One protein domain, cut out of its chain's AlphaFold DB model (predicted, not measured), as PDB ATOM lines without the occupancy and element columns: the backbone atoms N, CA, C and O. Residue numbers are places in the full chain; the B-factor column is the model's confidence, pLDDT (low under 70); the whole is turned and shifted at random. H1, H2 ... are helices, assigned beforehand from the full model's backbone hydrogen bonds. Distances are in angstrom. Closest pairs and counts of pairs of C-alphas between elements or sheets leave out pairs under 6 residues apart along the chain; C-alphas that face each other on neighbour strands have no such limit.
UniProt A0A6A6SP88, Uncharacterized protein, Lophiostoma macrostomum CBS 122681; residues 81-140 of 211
ATOM      1  N   PRO A  81      24.168  21.668 -56.910       92.88
ATOM      2  CA  PRO A  81      24.132  22.849 -56.044       92.88
ATOM      3  C   PRO A  81      25.449  23.068 -55.289       92.88
ATOM      4  O   PRO A  81      26.156  22.113 -54.955       92.88
ATOM      5  N   ALA A  82      25.787  24.330 -55.014       93.62
ATOM      6  CA  ALA A  82      27.070  24.696 -54.413       93.62
ATOM      7  C   ALA A  82      27.290  24.027 -53.049       93.62
ATOM      8  O   ALA A  82      28.402  23.608 -52.737       93.62
ATOM      9  N   GLU A  83      26.220  23.869 -52.281       96.19
ATOM     10  CA  GLU A  83      26.196  23.248 -50.963       96.19
ATOM     11  C   GLU A  83      26.643  21.785 -51.041       96.19
ATOM     12  O   GLU A  83      27.565  21.382 -50.332       96.19
ATOM     13  N   LEU A  84      26.067  21.014 -51.972       95.94
ATOM     14  CA  LEU A  84      26.420  19.606 -52.168       95.94
ATOM     15  C   LEU A  84      27.852  19.455 -52.675       95.94
ATOM     16  O   LEU A  84      28.585  18.592 -52.197       95.94
ATOM     17  N   ARG A  85      28.299  20.322 -53.594       95.56
ATOM     18  CA  ARG A  85      29.698  20.305 -54.055       95.56
ATOM     19  C   ARG A  85      30.668  20.566 -52.910       95.56
ATOM     20  O   ARG A  85      31.674  19.874 -52.792       95.56
ATOM     21  N   GLN A  86      30.380  21.560 -52.073       97.00
ATOM     22  CA  GLN A  86      31.216  21.904 -50.926       97.00
ATOM     23  C   GLN A  86      31.254  20.770 -49.905       97.00
ATOM     24  O   GLN A  86      32.334  20.470 -49.402       97.00
ATOM     25  N   GLN A  87      30.119  20.118 -49.645       97.38
ATOM     26  CA  GLN A  87      30.043  18.967 -48.753       97.38
ATOM     27  C   GLN A  87      30.867  17.787 -49.282       97.38
ATOM     28  O   GLN A  87      31.743  17.303 -48.570       97.38
ATOM     29  N   ILE A  88      30.689  17.418 -50.557       96.56
ATOM     30  CA  ILE A  88      31.491  16.374 -51.212       96.56
ATOM     31  C   ILE A  88      32.982  16.704 -51.117       96.56
ATOM     32  O   ILE A  88      33.787  15.839 -50.800       96.56
ATOM     33  N   LEU A  89      33.376  17.957 -51.370       96.00
ATOM     34  CA  LEU A  89      34.778  18.366 -51.279       96.00
ATOM     35  C   LEU A  89      35.320  18.296 -49.847       96.00
ATOM     36  O   LEU A  89      36.483  17.950 -49.677       96.00
ATOM     37  N   ILE A  90      34.517  18.628 -48.833       96.25
ATOM     38  CA  ILE A  90      34.919  18.511 -47.424       96.25
ATOM     39  C   ILE A  90      35.139  17.042 -47.062       96.25
ATOM     40  O   ILE A  90      36.195  16.719 -46.526       96.25
ATOM     41  N   GLU A  91      34.192  16.175 -47.421       95.62
ATOM     42  CA  GLU A  91      34.217  14.737 -47.129       95.62
ATOM     43  C   GLU A  91      35.258  13.969 -47.963       95.62
ATOM     44  O   GLU A  91      35.756  12.935 -47.532       95.62
ATOM     45  N   ALA A  92      35.639  14.477 -49.140       94.81
ATOM     46  CA  ALA A  92      36.610  13.830 -50.027       94.81
ATOM     47  C   ALA A  92      38.056  13.841 -49.498       94.81
ATOM     48  O   ALA A  92      38.921  13.173 -50.071       94.81
ATOM     49  N   ILE A  93      38.356  14.629 -48.464       91.88
ATOM     50  CA  ILE A  93      39.649  14.576 -47.785       91.88
ATOM     51  C   ILE A  93      39.522  13.730 -46.522       91.88
ATOM     52  O   ILE A  93      38.769  14.070 -45.615       91.88
ATOM     53  N   ASP A  94      40.361  12.699 -46.422       91.81
ATOM     54  CA  ASP A  94      40.498  11.933 -45.188       91.81
ATOM     55  C   ASP A  94      40.947  12.836 -44.033       91.81
ATOM     56  O   ASP A  94      41.907  13.610 -44.151       91.81
ATOM     57  N   GLU A  95      40.316  12.675 -42.873       88.38
ATOM     58  CA  GLU A  95      40.670  13.410 -41.657       88.38
ATOM     59  C   GLU A  95      42.153  13.206 -41.292       88.38
ATOM     60  O   GLU A  95      42.867  14.162 -40.978       88.38
ATOM     61  N   ASP A  96      42.675  11.989 -41.479       86.25
ATOM     62  CA  ASP A  96      44.094  11.654 -41.313       86.25
ATOM     63  C   ASP A  96      45.025  12.545 -42.158       86.25
ATOM     64  O   ASP A  96      46.124  12.923 -41.723       86.25
ATOM     65  N   LEU A  97      44.600  12.915 -43.371       84.19
ATOM     66  CA  LEU A  97      45.361  13.806 -44.242       84.19
ATOM     67  C   LEU A  97      45.332  15.250 -43.742       84.19
ATOM     68  O   LEU A  97      46.325  15.951 -43.949       84.19
ATOM     69  N   LEU A  98      44.261  15.694 -43.081       87.50
ATOM     70  CA  LEU A  98      44.189  17.027 -42.472       87.50
ATOM     71  C   LEU A  98      45.045  17.116 -41.211       87.50
ATOM     72  O   LEU A  98      45.787  18.088 -41.060       87.50
ATOM     73  N   VAL A  99      44.992  16.098 -40.349       84.38
ATOM     74  CA  VAL A  99      45.724  16.093 -39.072       84.38
ATOM     75  C   VAL A  99      47.230  15.971 -39.292       84.38
ATOM     76  O   VAL A  99      48.015  16.724 -38.717       84.38
ATOM     77  N   ARG A 100      47.667  15.040 -40.150       85.12
ATOM     78  CA  ARG A 100      49.102  14.735 -40.301       85.12
ATOM     79  C   ARG A 100      49.838  15.706 -41.216       85.12
ATOM     80  O   ARG A 100      51.072  15.762 -41.196       85.12
ATOM     81  N   ARG A 101      49.140  16.436 -42.094       83.00
ATOM     82  CA  ARG A 101      49.806  17.277 -43.098       83.00
ATOM     83  C   ARG A 101      49.987  18.712 -42.627       83.00
ATOM     84  O   ARG A 101      49.095  19.367 -42.115       83.00
ATOM     85  N   SER A 102      51.153  19.263 -42.961       87.56
ATOM     86  CA  SER A 102      51.414  20.698 -42.842       87.56
ATOM     87  C   SER A 102      50.375  21.523 -43.616       87.56
ATOM     88  O   SER A 102      50.048  21.175 -44.756       87.56
ATOM     89  N   LEU A 103      50.000  22.693 -43.088       88.00
ATOM     90  CA  LEU A 103      49.127  23.671 -43.761       88.00
ATOM     91  C   LEU A 103      49.574  24.016 -45.194       88.00
ATOM     92  O   LEU A 103      48.758  24.388 -46.034       88.00
ATOM     93  N   TRP A 104      50.870  23.899 -45.494       87.31
ATOM     94  CA  TRP A 104      51.396  24.119 -46.841       87.31
ATOM     95  C   TRP A 104      50.909  23.071 -47.853       87.31
ATOM     96  O   TRP A 104      50.579  23.428 -48.981       87.31
ATOM     97  N   LYS A 105      50.786  21.798 -47.451       89.56
ATOM     98  CA  LYS A 105      50.229  20.733 -48.304       89.56
ATOM     99  C   LYS A 105      48.742  20.960 -48.574       89.56
ATOM    100  O   LYS A 105      48.330  20.811 -49.717       89.56
ATOM    101  N   ILE A 106      47.980  21.398 -47.565       91.00
ATOM    102  CA  ILE A 106      46.568  21.784 -47.726       91.00
ATOM    103  C   ILE A 106      46.455  22.943 -48.725       91.00
ATOM    104  O   ILE A 106      45.688  22.871 -49.677       91.00
ATOM    105  N   LYS A 107      47.282  23.989 -48.582       90.56
ATOM    106  CA  LYS A 107      47.322  25.105 -49.545       90.56
ATOM    107  C   LYS A 107      47.660  24.653 -50.964       90.56
ATOM    108  O   LYS A 107      47.070  25.169 -51.908       90.56
ATOM    109  N   LYS A 108      48.607  23.723 -51.115       90.56
ATOM    110  CA  LYS A 108      48.959  23.157 -52.420       90.56
ATOM    111  C   LYS A 108      47.760  22.433 -53.036       90.56
ATOM    112  O   LYS A 108      47.410  22.741 -54.163       90.56
ATOM    113  N   TRP A 109      47.090  21.572 -52.270       92.31
ATOM    114  CA  TRP A 109      45.885  20.858 -52.707       92.31
ATOM    115  C   TRP A 109      44.741  21.787 -53.104       92.31
ATOM    116  O   TRP A 109      44.146  21.600 -54.159       92.31
ATOM    117  N   ILE A 110      44.479  22.827 -52.309       93.56
ATOM    118  CA  ILE A 110      43.510  23.872 -52.665       93.56
ATOM    119  C   ILE A 110      43.871  24.488 -54.022       93.56
ATOM    120  O   ILE A 110      42.991  24.694 -54.855       93.56
ATOM    121  N   GLY A 111      45.156  24.774 -54.256       90.38
ATOM    122  CA  GLY A 111      45.638  25.307 -55.530       90.38
ATOM    123  C   GLY A 111      45.448  24.336 -56.696       90.38
ATOM    124  O   GLY A 111      44.958  24.746 -57.747       90.38
ATOM    125  N   ASP A 112      45.781  23.061 -56.486       91.06
ATOM    126  CA  ASP A 112      45.646  22.001 -57.485       91.06
ATOM    127  C   ASP A 112      44.158  21.807 -57.864       91.06
ATOM    128  O   ASP A 112      43.817  21.866 -59.045       91.06
ATOM    129  N   LEU A 113      43.239  21.723 -56.893       92.50
ATOM    130  CA  LEU A 113      41.790  21.610 -57.144       92.50
ATOM    131  C   LEU A 113      41.196  22.871 -57.790       92.50
ATOM    132  O   LEU A 113      40.409  22.783 -58.732       92.50
ATOM    133  N   SER A 114      41.626  24.059 -57.358       92.75
ATOM    134  CA  SER A 114      41.193  25.344 -57.941       92.75
ATOM    135  C   SER A 114      41.633  25.542 -59.399       92.75
ATOM    136  O   SER A 114      41.179  26.480 -60.069       92.75
ATOM    137  N   SER A 115      42.554  24.708 -59.889       87.94
ATOM    138  CA  SER A 115      42.998  24.722 -61.282       87.94
ATOM    139  C   SER A 115      42.103  23.889 -62.209       87.94
ATOM    140  O   SER A 115      42.102  24.145 -63.410       87.94
ATOM    141  N   VAL A 116      41.305  22.963 -61.660       89.56
ATOM    142  CA  VAL A 116      40.468  22.033 -62.438       89.56
ATOM    143  C   VAL A 116      39.267  22.746 -63.070       89.56
ATOM    144  O   VAL A 116      38.973  22.536 -64.243       89.56
ATOM    145  N   SER A 117      38.572  23.607 -62.317       89.19
ATOM    146  CA  SER A 117      37.393  24.344 -62.798       89.19
ATOM    147  C   SER A 117      37.192  25.668 -62.042       89.19
ATOM    148  O   SER A 117      37.463  25.720 -60.838       89.19
ATOM    149  N   PRO A 118      36.690  26.743 -62.695       88.00
ATOM    150  CA  PRO A 118      36.323  27.994 -62.020       88.00
ATOM    151  C   PRO A 118      35.288  27.805 -60.903       88.00
ATOM    152  O   PRO A 118      35.392  28.445 -59.862       88.00
ATOM    153  N   LEU A 119      34.336  26.881 -61.071       89.44
ATOM    154  CA  LEU A 119      33.346  26.570 -60.035       89.44
ATOM    155  C   LEU A 119      34.005  26.017 -58.772       89.44
ATOM    156  O   LEU A 119      33.797  26.534 -57.676       89.44
ATOM    157  N   ILE A 120      34.874  25.022 -58.951       92.88
ATOM    158  CA  ILE A 120      35.625  24.419 -57.848       92.88
ATOM    159  C   ILE A 120      36.500  25.472 -57.165       92.88
ATOM    160  O   ILE A 120      36.614  25.465 -55.947       92.88
ATOM    161  N   ARG A 121      37.071  26.434 -57.901       90.44
ATOM    162  CA  ARG A 121      37.825  27.551 -57.305       90.44
ATOM    163  C   ARG A 121      36.974  28.391 -56.348       90.44
ATOM    164  O   ARG A 121      37.464  28.749 -55.276       90.44
ATOM    165  N   ILE A 122      35.733  28.707 -56.720       91.25
ATOM    166  CA  ILE A 122      34.801  29.448 -55.855       91.25
ATOM    167  C   ILE A 122      34.518  28.628 -54.589       91.25
ATOM    168  O   ILE A 122      34.678  29.136 -53.477       91.25
ATOM    169  N   ASP A 123      34.203  27.342 -54.749       95.88
ATOM    170  CA  ASP A 123      33.904  26.444 -53.627       95.88
ATOM    171  C   ASP A 123      35.121  26.249 -52.704       95.88
ATOM    172  O   ASP A 123      35.004  26.257 -51.474       95.88
ATOM    173  N   MET A 124      36.329  26.199 -53.269       95.62
ATOM    174  CA  MET A 124      37.589  26.092 -52.532       95.62
ATOM    175  C   MET A 124      37.879  27.296 -51.631       95.62
ATOM    176  O   MET A 124      38.609  27.154 -50.644       95.62
ATOM    177  N   ALA A 125      37.282  28.463 -51.890       93.06
ATOM    178  CA  ALA A 125      37.370  29.588 -50.964       93.06
ATOM    179  C   ALA A 125      36.665  29.279 -49.632       93.06
ATOM    180  O   ALA A 125      37.178  29.654 -48.571       93.06
ATOM    181  N   TYR A 126      35.517  28.592 -49.678       96.25
ATOM    182  CA  TYR A 126      34.779  28.137 -48.499       96.25
ATOM    183  C   TYR A 126      35.434  26.903 -47.873       96.25
ATOM    184  O   TYR A 126      35.860  26.954 -46.717       96.25
ATOM    185  N   VAL A 127      35.604  25.834 -48.650       97.00
ATOM    186  CA  VAL A 127      36.141  24.549 -48.176       97.00
ATOM    187  C   VAL A 127      37.558  24.718 -47.623       97.00
ATOM    188  O   VAL A 127      37.880  24.243 -46.538       97.00
ATOM    189  N   GLY A 128      38.391  25.533 -48.275       95.19
ATOM    190  CA  GLY A 128      39.733  25.837 -47.790       95.19
ATOM    191  C   GLY A 128      39.767  26.620 -46.471       95.19
ATOM    192  O   GLY A 128      40.809  26.649 -45.810       95.19
ATOM    193  N   ARG A 129      38.680  27.294 -46.063       95.31
ATOM    194  CA  ARG A 129      38.548  27.843 -44.699       95.31
ATOM    195  C   ARG A 129      38.192  26.745 -43.699       95.31
ATOM    196  O   ARG A 129      38.797  26.743 -42.629       95.31
ATOM    197  N   GLN A 130      37.297  25.823 -44.058       96.38
ATOM    198  CA  GLN A 130      36.910  24.702 -43.193       96.38
ATOM    199  C   GLN A 130      38.090  23.771 -42.913       96.38
ATOM    200  O   GLN A 130      38.469  23.627 -41.754       96.38
ATOM    201  N   TRP A 131      38.808  23.316 -43.944       95.31
ATOM    202  CA  TRP A 131      40.004  22.480 -43.767       95.31
ATOM    203  C   TRP A 131      41.079  23.134 -42.900       95.31
ATOM    204  O   TRP A 131      41.765  22.472 -42.132       95.31
ATOM    205  N   ARG A 132      41.254  24.460 -43.000       91.88
ATOM    206  CA  ARG A 132      42.192  25.184 -42.126       91.88
ATOM    207  C   ARG A 132      41.711  25.217 -40.681       91.88
ATOM    208  O   ARG A 132      42.545  25.147 -39.785       91.88
ATOM    209  N   LYS A 133      40.404  25.361 -40.459       92.62
ATOM    210  CA  LYS A 133      39.795  25.353 -39.127       92.62
ATOM    211  C   LYS A 133      39.937  23.975 -38.480       92.62
ATOM    212  O   LYS A 133      40.371  23.903 -37.337       92.62
ATOM    213  N   GLU A 134      39.655  22.912 -39.226       92.31
ATOM    214  CA  GLU A 134      39.825  21.520 -38.791       92.31
ATOM    215  C   GLU A 134      41.291  21.192 -38.532       92.31
ATOM    216  O   GLU A 134      41.629  20.782 -37.429       92.31
ATOM    217  N   ALA A 135      42.194  21.506 -39.465       91.75
ATOM    218  CA  ALA A 135      43.626  21.284 -39.261       91.75
ATOM    219  C   ALA A 135      44.169  22.030 -38.028       91.75
ATOM    220  O   ALA A 135      45.018  21.502 -37.316       91.75
ATOM    221  N   MET A 136      43.686  23.248 -37.742       89.38
ATOM    222  CA  MET A 136      44.046  23.953 -36.503       89.38
ATOM    223  C   MET A 136      43.442  23.291 -35.261       89.38
ATOM    224  O   MET A 136      44.134  23.187 -34.252       89.38
ATOM    225  N   ARG A 137      42.186  22.834 -35.331       89.12
ATOM    226  CA  ARG A 137      41.514  22.122 -34.236       89.12
ATOM    227  C   ARG A 137      42.224  20.810 -33.896       89.12
ATOM    228  O   ARG A 137      42.354  20.491 -32.723       89.12
ATOM    229  N   SER A 138      42.720  20.092 -34.899       87.38
ATOM    230  CA  SER A 138      43.437  18.830 -34.698       87.38
ATOM    231  C   SER A 138      44.900  19.035 -34.295       87.38
ATOM    232  O   SER A 138      45.439  18.238 -33.537       87.38
ATOM    233  N   ALA A 139      45.554  20.109 -34.759       85.06
ATOM    234  CA  ALA A 139      46.934  20.427 -34.374       85.06
ATOM    235  C   ALA A 139      47.058  20.890 -32.914       85.06
ATOM    236  O   ALA A 139      48.098  20.695 -32.287       85.06
ATOM    237  N   PHE A 140      46.008  21.512 -32.382       78.81
ATOM    238  CA  PHE A 140      45.911  21.908 -30.986       78.81
ATOM    239  C   PHE A 140      44.694  21.203 -30.393       78.81
ATOM    240  O   PHE A 140      43.635  21.832 -30.329       78.81
TER     241      PHE A 140
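This is residues 81 to 140 of the 211 residues of an uncharacterized protein of Lophiostoma macrostomum CBS 122681 (UniProt A0A6A6SP88). The long helix H4 makes the core, with H3 folded back beside it as a helical hairpin, while H1 packs aslant on another side and short H2 packs near the last residues of H4. The 60 printed residues hold four named helices, H1 to H4 in chain order, and no named strand: all helix. The whole is compact, radius of gyration of the C-alphas 11.0 A, and elongated, 32 by 20 by 15 A.

H4, residues 118 to 139, is the hub and has a kink of 39 degrees near residue 126. H3, residues 103 to 114, touches it at a shallow tilt of 17 degrees, opposite ways; the closest C-alphas, of Ser 114 and Arg 121, are 4.1 A apart. H1, residues 82 to 91, touches H4 residues 123 to 131 alone, at a steep tilt of 40 degrees, closest C-alphas Gln 86 and Asp 123, 5.9 A. H2, residues 95 to 100, touches H4 residues 131 to 139 alone, closest C-alphas Leu 98 and Ala 135, 5.4 A. H1 and H3 are apart. Every O i to N i+4 pair is within hydrogen-bond range in H1, H2 and H3; in H4, 15 of 18.

H4 spans 30.6 A, ending at C-alpha 139 (46.934, 20.427, -34.374); H3 spans 16.3 A, H1 14.3 A from C-alpha 82 (27.070, 24.696, -54.413), and H2 8.6 A.

The C-alphas farthest apart, of Pro 81 and Phe 140, are 33.2 A apart. The printed part has no cut, its three links are tight, and no printed residue is under 70 in pLDDT.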